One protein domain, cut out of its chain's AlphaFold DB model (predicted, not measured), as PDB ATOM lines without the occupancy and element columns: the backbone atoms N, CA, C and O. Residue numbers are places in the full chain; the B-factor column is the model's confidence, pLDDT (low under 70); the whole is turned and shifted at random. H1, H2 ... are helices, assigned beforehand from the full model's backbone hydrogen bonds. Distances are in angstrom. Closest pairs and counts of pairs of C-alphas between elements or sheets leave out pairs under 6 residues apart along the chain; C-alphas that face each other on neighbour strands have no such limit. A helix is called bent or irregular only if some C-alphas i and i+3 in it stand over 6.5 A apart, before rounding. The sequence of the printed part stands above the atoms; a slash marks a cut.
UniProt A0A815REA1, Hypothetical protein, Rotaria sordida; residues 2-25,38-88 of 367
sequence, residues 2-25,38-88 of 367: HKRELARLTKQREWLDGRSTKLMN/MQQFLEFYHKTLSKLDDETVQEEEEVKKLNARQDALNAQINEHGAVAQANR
ATOM      1  N   HIS A   2     394.921 443.243 370.151       73.88
ATOM      2  CA  HIS A   2     394.557 444.377 369.285       73.88
ATOM      3  C   HIS A   2     393.899 444.042 367.927       73.88
ATOM      4  O   HIS A   2     392.793 444.478 367.643       73.88
ATOM      5  N   LYS A   3     394.456 443.121 367.122       70.94
ATOM      6  CA  LYS A   3     393.801 442.685 365.857       70.94
ATOM      7  C   LYS A   3     392.399 442.069 366.040       70.94
ATOM      8  O   LYS A   3     391.593 442.092 365.116       70.94
ATOM      9  N   ARG A   4     392.118 441.465 367.201       73.00
ATOM     10  CA  ARG A   4     390.785 440.925 367.532       73.00
ATOM     11  C   ARG A   4     389.854 442.021 368.051       73.00
ATOM     12  O   ARG A   4     388.660 441.931 367.794       73.00
ATOM     13  N   GLU A   5     390.403 443.013 368.751       73.12
ATOM     14  CA  GLU A   5     389.709 444.232 369.188       73.12
ATOM     15  C   GLU A   5     389.221 445.024 367.967       73.12
ATOM     16  O   GLU A   5     388.022 445.240 367.829       73.12
ATOM     17  N   LEU A   6     390.110 445.294 367.002       75.12
ATOM     18  CA  LEU A   6     389.775 445.942 365.727       75.12
ATOM     19  C   LEU A   6     388.648 445.214 364.996       75.12
ATOM     20  O   LEU A   6     387.651 445.822 364.629       75.12
ATOM     21  N   ALA A   7     388.751 443.889 364.862       74.38
ATOM     22  CA  ALA A   7     387.708 443.082 364.233       74.38
ATOM     23  C   ALA A   7     386.369 443.086 365.001       74.38
ATOM     24  O   ALA A   7     385.333 442.738 364.432       74.38
ATOM     25  N   ARG A   8     386.377 443.406 366.301       78.94
ATOM     26  CA  ARG A   8     385.162 443.571 367.110       78.94
ATOM     27  C   ARG A   8     384.551 444.950 366.878       78.94
ATOM     28  O   ARG A   8     383.343 445.032 366.672       78.94
ATOM     29  N   LEU A   9     385.377 445.995 366.895       77.38
ATOM     30  CA  LEU A   9     384.963 447.383 366.697       77.38
ATOM     31  C   LEU A   9     384.402 447.605 365.286       77.38
ATOM     32  O   LEU A   9     383.329 448.186 365.146       77.38
ATOM     33  N   THR A  10     385.032 447.041 364.251       77.62
ATOM     34  CA  THR A  10     384.529 447.118 362.867       77.62
ATOM     35  C   THR A  10     383.159 446.466 362.711       77.62
ATOM     36  O   THR A  10     382.255 447.060 362.133       77.62
ATOM     37  N   LYS A  11     382.949 445.289 363.310       81.44
ATOM     38  CA  LYS A  11     381.633 444.629 363.325       81.44
ATOM     39  C   LYS A  11     380.578 445.434 364.073       81.44
ATOM     40  O   LYS A  11     379.408 445.404 363.701       81.44
ATOM     41  N   GLN A  12     380.965 446.115 365.149       76.44
ATOM     42  CA  GLN A  12     380.055 446.968 365.907       76.44
ATOM     43  C   GLN A  12     379.649 448.203 365.095       76.44
ATOM     44  O   GLN A  12     378.471 448.559 365.099       76.44
ATOM     45  N   ARG A  13     380.588 448.791 364.343       77.44
ATOM     46  CA  ARG A  13     380.329 449.869 363.384       77.44
ATOM     47  C   ARG A  13     379.394 449.419 362.257       77.44
ATOM     48  O   ARG A  13     378.352 450.032 362.068       77.44
ATOM     49  N   GLU A  14     379.683 448.292 361.604       81.81
ATOM     50  CA  GLU A  14     378.815 447.710 360.566       81.81
ATOM     51  C   GLU A  14     377.401 447.408 361.085       81.81
ATOM     52  O   GLU A  14     376.408 447.623 360.389       81.81
ATOM     53  N   TRP A  15     377.287 446.911 362.321       81.12
ATOM     54  CA  TRP A  15     375.993 446.646 362.948       81.12
ATOM     55  C   TRP A  15     375.201 447.931 363.211       81.12
ATOM     56  O   TRP A  15     373.987 447.954 362.991       81.12
ATOM     57  N   LEU A  16     375.876 448.989 363.671       75.44
ATOM     58  CA  LEU A  16     375.279 450.304 363.892       75.44
ATOM     59  C   LEU A  16     374.812 450.924 362.563       75.44
ATOM     60  O   LEU A  16     373.636 451.282 362.464       75.44
ATOM     61  N   ASP A  17     375.656 450.937 361.528       77.25
ATOM     62  CA  ASP A  17     375.310 451.407 360.173       77.25
ATOM     63  C   ASP A  17     374.142 450.603 359.568       77.25
ATOM     64  O   ASP A  17     373.196 451.143 358.987       77.25
ATOM     65  N   GLY A  18     374.126 449.285 359.775       78.88
ATOM     66  CA  GLY A  18     373.030 448.422 359.331       78.88
ATOM     67  C   GLY A  18     371.707 448.655 360.072       78.88
ATOM     68  O   GLY A  18     370.643 448.267 359.584       78.88
ATOM     69  N   ARG A  19     371.743 449.267 361.262       73.06
ATOM     70  CA  ARG A  19     370.547 449.565 362.061       73.06
ATOM     71  C   ARG A  19     370.029 450.976 361.810       73.06
ATOM     72  O   ARG A  19     368.813 451.145 361.764       73.06
ATOM     73  N   SER A  20     370.913 451.947 361.582       69.31
ATOM     74  CA  SER A  20     370.535 453.302 361.163       69.31
ATOM     75  C   SER A  20     369.850 453.294 359.790       69.31
ATOM     76  O   SER A  20     368.759 453.840 359.649       69.31
ATOM     77  N   THR A  21     370.394 452.558 358.816       73.94
ATOM     78  CA  THR A  21     369.794 452.385 357.474       73.94
ATOM     79  C   THR A  21     368.390 451.771 357.511       73.94
ATOM     80  O   THR A  21     367.517 452.158 356.738       73.94
ATOM     81  N   LYS A  22     368.126 450.841 358.439       75.75
ATOM     82  CA  LYS A  22     366.792 450.241 358.629       75.75
ATOM     83  C   LYS A  22     365.782 451.179 359.279       75.75
ATOM     84  O   LYS A  22     364.599 451.060 358.983       75.75
ATOM     85  N   LEU A  23     366.228 452.064 360.169       68.00
ATOM     86  CA  LEU A  23     365.366 453.070 360.793       68.00
ATOM     87  C   LEU A  23     365.004 454.187 359.806       68.00
ATOM     88  O   LEU A  23     363.871 454.646 359.814       68.00
ATOM     89  N   MET A  24     365.925 454.570 358.916       65.88
ATOM     90  CA  MET A  24     365.677 455.608 357.904       65.88
ATOM     91  C   MET A  24     364.743 455.164 356.763       65.88
ATOM     92  O   MET A  24     364.134 456.013 356.126       65.88
ATOM     93  N   ASN A  25     364.597 453.855 356.527       71.69
ATOM     94  CA  ASN A  25     363.751 453.291 355.464       71.69
ATOM     95  C   ASN A  25     362.353 452.839 355.953       71.69
ATOM     96  O   ASN A  25     361.732 451.988 355.317       71.69
ATOM     97  N   MET A  38     364.007 459.967 367.336       74.56
ATOM     98  CA  MET A  38     364.988 459.906 366.254       74.56
ATOM     99  C   MET A  38     366.143 460.889 366.471       74.56
ATOM    100  O   MET A  38     367.291 460.519 366.231       74.56
ATOM    101  N   GLN A  39     365.887 462.093 366.994       78.56
ATOM    102  CA  GLN A  39     366.947 463.030 367.386       78.56
ATOM    103  C   GLN A  39     367.826 462.473 368.513       78.56
ATOM    104  O   GLN A  39     369.050 462.472 368.378       78.56
ATOM    105  N   GLN A  40     367.231 461.926 369.578       82.69
ATOM    106  CA  GLN A  40     367.985 461.308 370.679       82.69
ATOM    107  C   GLN A  40     368.797 460.093 370.208       82.69
ATOM    108  O   GLN A  40     369.941 459.897 370.628       82.69
ATOM    109  N   PHE A  41     368.232 459.285 369.305       77.94
ATOM    110  CA  PHE A  41     368.940 458.161 368.703       77.94
ATOM    111  C   PHE A  41     370.112 458.621 367.833       77.94
ATOM    112  O   PHE A  41     371.195 458.058 367.957       77.94
ATOM    113  N   LEU A  42     369.929 459.643 366.989       78.00
ATOM    114  CA  LEU A  42     370.997 460.191 366.147       78.00
ATOM    115  C   LEU A  42     372.132 460.780 366.989       78.00
ATOM    116  O   LEU A  42     373.299 460.543 366.691       78.00
ATOM    117  N   GLU A  43     371.818 461.481 368.076       84.25
ATOM    118  CA  GLU A  43     372.834 462.014 368.985       84.25
ATOM    119  C   GLU A  43     373.614 460.890 369.692       84.25
ATOM    120  O   GLU A  43     374.848 460.905 369.731       84.25
ATOM    121  N   PHE A  44     372.919 459.853 370.178       86.62
ATOM    122  CA  PHE A  44     373.555 458.652 370.730       86.62
ATOM    123  C   PHE A  44     374.410 457.920 369.686       86.62
ATOM    124  O   PHE A  44     375.519 457.469 369.983       86.62
ATOM    125  N   TYR A  45     373.915 457.819 368.456       78.19
ATOM    126  CA  TYR A  45     374.585 457.181 367.332       78.19
ATOM    127  C   TYR A  45     375.880 457.904 366.963       78.19
ATOM    128  O   TYR A  45     376.936 457.282 366.914       78.19
ATOM    129  N   HIS A  46     375.831 459.227 366.799       79.62
ATOM    130  CA  HIS A  46     377.016 460.036 366.523       79.62
ATOM    131  C   HIS A  46     378.041 459.938 367.654       79.62
ATOM    132  O   HIS A  46     379.230 459.751 367.395       79.62
ATOM    133  N   LYS A  47     377.591 459.986 368.912       88.44
ATOM    134  CA  LYS A  47     378.471 459.858 370.077       88.44
ATOM    135  C   LYS A  47     379.128 458.479 370.174       88.44
ATOM    136  O   LYS A  47     380.298 458.379 370.540       88.44
ATOM    137  N   THR A  48     378.388 457.414 369.871       84.88
ATOM    138  CA  THR A  48     378.925 456.045 369.891       84.88
ATOM    139  C   THR A  48     379.840 455.765 368.707       84.88
ATOM    140  O   THR A  48     380.879 455.149 368.920       84.88
ATOM    141  N   LEU A  49     379.525 456.261 367.506       79.31
ATOM    142  CA  LEU A  49     380.415 456.167 366.347       79.31
ATOM    143  C   LEU A  49     381.719 456.924 366.566       79.31
ATOM    144  O   LEU A  49     382.771 456.326 366.394       79.31
ATOM    145  N   SER A  50     381.664 458.178 367.027       82.81
ATOM    146  CA  SER A  50     382.874 458.957 367.323       82.81
ATOM    147  C   SER A  50     383.781 458.215 368.302       82.81
ATOM    148  O   SER A  50     384.981 458.126 368.084       82.81
ATOM    149  N   LYS A  51     383.199 457.618 369.349       90.12
ATOM    150  CA  LYS A  51     383.958 456.836 370.326       90.12
ATOM    151  C   LYS A  51     384.567 455.564 369.722       90.12
ATOM    152  O   LYS A  51     385.701 455.227 370.043       90.12
ATOM    153  N   LEU A  52     383.817 454.841 368.889       81.12
ATOM    154  CA  LEU A  52     384.318 453.640 368.215       81.12
ATOM    155  C   LEU A  52     385.424 453.982 367.217       81.12
ATOM    156  O   LEU A  52     386.407 453.252 367.149       81.12
ATOM    157  N   ASP A  53     385.284 455.084 366.482       81.56
ATOM    158  CA  ASP A  53     386.290 455.559 365.539       81.56
ATOM    159  C   ASP A  53     387.583 455.935 366.282       81.56
ATOM    160  O   ASP A  53     388.653 455.447 365.912       81.56
ATOM    161  N   ASP A  54     387.486 456.665 367.399       91.38
ATOM    162  CA  ASP A  54     388.635 456.974 368.261       91.38
ATOM    163  C   ASP A  54     389.329 455.697 368.778       91.38
ATOM    164  O   ASP A  54     390.556 455.582 368.722       91.38
ATOM    165  N   GLU A  55     388.556 454.706 369.245       90.56
ATOM    166  CA  GLU A  55     389.085 453.413 369.705       90.56
ATOM    167  C   GLU A  55     389.747 452.624 368.560       90.56
ATOM    168  O   GLU A  55     390.801 452.019 368.764       90.56
ATOM    169  N   THR A  56     389.188 452.647 367.344       83.62
ATOM    170  CA  THR A  56     389.806 451.978 366.186       83.62
ATOM    171  C   THR A  56     391.129 452.616 365.785       83.62
ATOM    172  O   THR A  56     392.092 451.888 365.554       83.62
ATOM    173  N   VAL A  57     391.214 453.950 365.766       89.69
ATOM    174  CA  VAL A  57     392.450 454.667 365.421       89.69
ATOM    175  C   VAL A  57     393.549 454.360 366.440       89.69
ATOM    176  O   VAL A  57     394.670 454.030 366.053       89.69
ATOM    177  N   GLN A  58     393.230 454.381 367.738       90.75
ATOM    178  CA  GLN A  58     394.189 454.032 368.796       90.75
ATOM    179  C   GLN A  58     394.712 452.597 368.648       90.75
ATOM    180  O   GLN A  58     395.911 452.340 368.754       90.75
ATOM    181  N   GLU A  59     393.818 451.653 368.366       90.31
ATOM    182  CA  GLU A  59     394.174 450.250 368.177       90.31
ATOM    183  C   GLU A  59     395.015 450.015 366.908       90.31
ATOM    184  O   GLU A  59     395.958 449.217 366.923       90.31
ATOM    185  N   GLU A  60     394.732 450.724 365.813       87.69
ATOM    186  CA  GLU A  60     395.548 450.690 364.593       87.69
ATOM    187  C   GLU A  60     396.959 451.243 364.827       87.69
ATOM    188  O   GLU A  60     397.942 450.638 364.378       87.69
ATOM    189  N   GLU A  61     397.083 452.342 365.577       93.56
ATOM    190  CA  GLU A  61     398.377 452.899 365.969       93.56
ATOM    191  C   GLU A  61     399.196 451.911 366.805       93.56
ATOM    192  O   GLU A  61     400.386 451.715 366.538       93.56
ATOM    193  N   GLU A  62     398.579 451.239 367.780       92.50
ATOM    194  CA  GLU A  62     399.256 450.226 368.595       92.50
ATOM    195  C   GLU A  62     399.676 449.006 367.767       92.50
ATOM    196  O   GLU A  62     400.799 448.510 367.908       92.50
ATOM    197  N   VAL A  63     398.840 448.551 366.825       91.31
ATOM    198  CA  VAL A  63     399.227 447.491 365.880       91.31
ATOM    199  C   VAL A  63     400.422 447.924 365.029       91.31
ATOM    200  O   VAL A  63     401.348 447.131 364.839       91.31
ATOM    201  N   LYS A  64     400.446 449.172 364.549       93.56
ATOM    202  CA  LYS A  64     401.557 449.706 363.754       93.56
ATOM    203  C   LYS A  64     402.850 449.784 364.569       93.56
ATOM    204  O   LYS A  64     403.888 449.328 364.088       93.56
ATOM    205  N   LYS A  65     402.793 450.277 365.813       94.25
ATOM    206  CA  LYS A  65     403.943 450.318 366.738       94.25
ATOM    207  C   LYS A  65     404.474 448.917 367.046       94.25
ATOM    208  O   LYS A  65     405.685 448.702 367.039       94.25
ATOM    209  N   LEU A  66     403.585 447.954 367.296       91.75
ATOM    210  CA  LEU A  66     403.965 446.568 367.575       91.75
ATOM    211  C   LEU A  66     404.597 445.881 366.362       91.75
ATOM    212  O   LEU A  66     405.592 445.181 366.539       91.75
ATOM    213  N   ASN A  67     404.071 446.099 365.154       90.06
ATOM    214  CA  ASN A  67     404.678 445.577 363.928       90.06
ATOM    215  C   ASN A  67     406.067 446.190 363.709       90.06
ATOM    216  O   ASN A  67     407.028 445.448 363.557       90.06
ATOM    217  N   ALA A  68     406.213 447.514 363.837       93.12
ATOM    218  CA  ALA A  68     407.515 448.172 363.721       93.12
ATOM    219  C   ALA A  68     408.526 447.647 364.757       93.12
ATOM    220  O   ALA A  68     409.696 447.424 364.448       93.12
ATOM    221  N   ARG A  69     408.076 447.385 365.992       93.69
ATOM    222  CA  ARG A  69     408.905 446.760 367.030       93.69
ATOM    223  C   ARG A  69     409.274 445.318 366.682       93.69
ATOM    224  O   ARG A  69     410.396 444.907 366.966       93.69
ATOM    225  N   GLN A  70     408.351 444.552 366.106       89.50
ATOM    226  CA  GLN A  70     408.603 443.191 365.636       89.50
ATOM    227  C   GLN A  70     409.631 443.189 364.500       89.50
ATOM    228  O   GLN A  70     410.556 442.380 364.535       89.50
ATOM    229  N   ASP A  71     409.525 444.117 363.556       89.19
ATOM    230  CA  ASP A  71     410.456 444.259 362.440       89.19
ATOM    231  C   ASP A  71     411.846 444.685 362.925       89.19
ATOM    232  O   ASP A  71     412.843 444.076 362.542       89.19
ATOM    233  N   ALA A  72     411.924 445.634 363.864       91.69
ATOM    234  CA  ALA A  72     413.181 446.031 364.497       91.69
ATOM    235  C   ALA A  72     413.833 444.880 365.286       91.69
ATOM    236  O   ALA A  72     415.039 444.659 365.181       91.69
ATOM    237  N   LEU A  73     413.051 444.106 366.048       87.69
ATOM    238  CA  LEU A  73     413.541 442.909 366.743       87.69
ATOM    239  C   LEU A  73     414.003 441.829 365.761       87.69
ATOM    240  O   LEU A  73     415.024 441.197 366.004       87.69
ATOM    241  N   ASN A  74     413.294 441.623 364.653       79.94
ATOM    242  CA  ASN A  74     413.705 440.687 363.609       79.94
ATOM    243  C   ASN A  74     415.002 441.141 362.928       79.94
ATOM    244  O   ASN A  74     415.869 440.309 362.676       79.94
ATOM    245  N   ALA A  75     415.172 442.444 362.687       85.00
ATOM    246  CA  ALA A  75     416.419 443.008 362.181       85.00
ATOM    247  C   ALA A  75     417.575 442.775 363.168       85.00
ATOM    248  O   ALA A  75     418.612 442.256 362.766       85.00
ATOM    249  N   GLN A  76     417.364 443.024 364.466       85.12
ATOM    250  CA  GLN A  76     418.348 442.721 365.514       85.12
ATOM    251  C   GLN A  76     418.654 441.222 365.616       85.12
ATOM    252  O   GLN A  76     419.803 440.839 365.816       85.12
ATOM    253  N   ILE A  77     417.654 440.347 365.471       77.69
ATOM    254  CA  ILE A  77     417.854 438.891 365.440       77.69
ATOM    255  C   ILE A  77     418.643 438.483 364.198       77.69
ATOM    256  O   ILE A  77     419.474 437.588 364.297       77.69
ATOM    257  N   ASN A  78     418.421 439.111 363.048       76.00
ATOM    258  CA  ASN A  78     419.184 438.836 361.835       76.00
ATOM    259  C   ASN A  78     420.621 439.354 361.950       76.00
ATOM    260  O   ASN A  78     421.542 438.662 361.530       76.00
ATOM    261  N   GLU A  79     420.829 440.508 362.576       75.75
ATOM    262  CA  GLU A  79     422.149 441.083 362.836       75.75
ATOM    263  C   GLU A  79     422.928 440.247 363.863       75.75
ATOM    264  O   GLU A  79     424.022 439.760 363.584       75.75
ATOM    265  N   HIS A  80     422.339 439.958 365.027       67.31
ATOM    266  CA  HIS A  80     422.933 439.063 366.022       67.31
ATOM    267  C   HIS A  80     423.017 437.617 365.537       67.31
ATOM    268  O   HIS A  80     423.928 436.898 365.933       67.31
ATOM    269  N   GLY A  81     422.094 437.180 364.686       60.78
ATOM    270  CA  GLY A  81     422.122 435.900 363.995       60.78
ATOM    271  C   GLY A  81     423.314 435.831 363.056       60.78
ATOM    272  O   GLY A  81     424.086 434.886 363.155       60.78
ATOM    273  N   ALA A  82     423.549 436.862 362.244       58.22
ATOM    274  CA  ALA A  82     424.731 436.983 361.398       58.22
ATOM    275  C   ALA A  82     426.025 437.002 362.231       58.22
ATOM    276  O   ALA A  82     426.967 436.284 361.901       58.22
ATOM    277  N   VAL A  83     426.056 437.715 363.364       53.09
ATOM    278  CA  VAL A  83     427.217 437.759 364.277       53.09
ATOM    279  C   VAL A  83     427.431 436.425 365.013       53.09
ATOM    280  O   VAL A  83     428.560 435.949 365.130       53.09
ATOM    281  N   ALA A  84     426.371 435.760 365.472       49.50
ATOM    282  CA  ALA A  84     426.440 434.445 366.110       49.50
ATOM    283  C   ALA A  84     426.770 433.333 365.104       49.50
ATOM    284  O   ALA A  84     427.359 432.322 365.482       49.50
ATOM    285  N   GLN A  85     426.421 433.507 363.830       51.38
ATOM    286  CA  GLN A  85     426.765 432.605 362.734       51.38
ATOM    287  C   GLN A  85     428.199 432.850 362.242       51.38
ATOM    288  O   GLN A  85     428.890 431.880 361.950       51.38
ATOM    289  N   ALA A  86     428.694 434.093 362.293       51.12
ATOM    290  CA  ALA A  86     430.106 434.428 362.096       51.12
ATOM    291  C   ALA A  86     431.008 433.868 363.217       51.12
ATOM    292  O   ALA A  86     432.121 433.423 362.943       51.12
ATOM    293  N   ASN A  87     430.513 433.825 364.465       49.03
ATOM    294  CA  ASN A  87     431.226 433.270 365.626       49.03
ATOM    295  C   ASN A  87     430.925 431.791 365.932       49.03
ATOM    296  O   ASN A  87     431.559 431.201 366.816       49.03
ATOM    297  N   ARG A  88     430.007 431.136 365.209       51.25
ATOM    298  CA  ARG A  88     429.911 429.670 365.221       51.25
ATOM    299  C   ARG A  88     431.130 429.145 364.485       51.25
ATOM    300  O   ARG A  88     431.076 429.020 363.272       51.25
TER     301      ARG A  88
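This is residues 2 to 25 and 38 to 88 of the 367 residues of the protein "Hypothetical protein" of Rotaria sordida (UniProt A0A815REA1). Two helices lie side by side and run opposite ways: the very long H2 makes the whole length, and the shorter H1 packs along the half of it that comes first in the chain. Beyond H1, residues 67 to 88 of the long arm stick out alone. The printed part has 75 residues with two named helices, H1 then H2, and no named strand; the class is all helix. The shape is an extended rod with a radius of gyration of the C-alphas of 21.3 A, spanning 71 by 17 by 12 A.

Find C-alpha 2 at (394.557, 444.377, 369.285), where H1 begins; it holds residues 2 to 24 and runs 33.0 A to C-alpha 24 at (365.677, 455.608, 357.904). Past the cut, look for C-alpha 38 at (364.988, 459.906, 366.254). From there H2, residues 38 to 86, runs 70.0 A to C-alpha 86 at (430.106, 434.428, 362.096). Neither helix is bent.

Look at His 2 and Glu 59: their C-alphas, 6.0 A apart, are the closest of H1 and H2. The two helices touch, with 17 pairs of C-alphas within 8 A, and H2 does so with residues 45 to 63 alone. Their lines stand at a shallow tilt of 23 degrees, opposite ways. In H2 every O i to N i+4 pair is within hydrogen-bond range; in H1 17 of 19 are.

The C-alphas of Met 38 and Arg 88, 71.6 A apart, are the two farthest apart. Residues 67 to 88, of which 67 to 86 belong to H2, stand free; the body without them spans 42 by 16 by 10 A. Residues 26 to 37 are not printed, and C-alphas 25 and 38 are 12.7 A apart across this cut, which the link from H1 to H2 crosses. The mean pLDDT of the printed part is 78.6, with residue 20, residues 23 to 24 and residues 80 to 88 under 70.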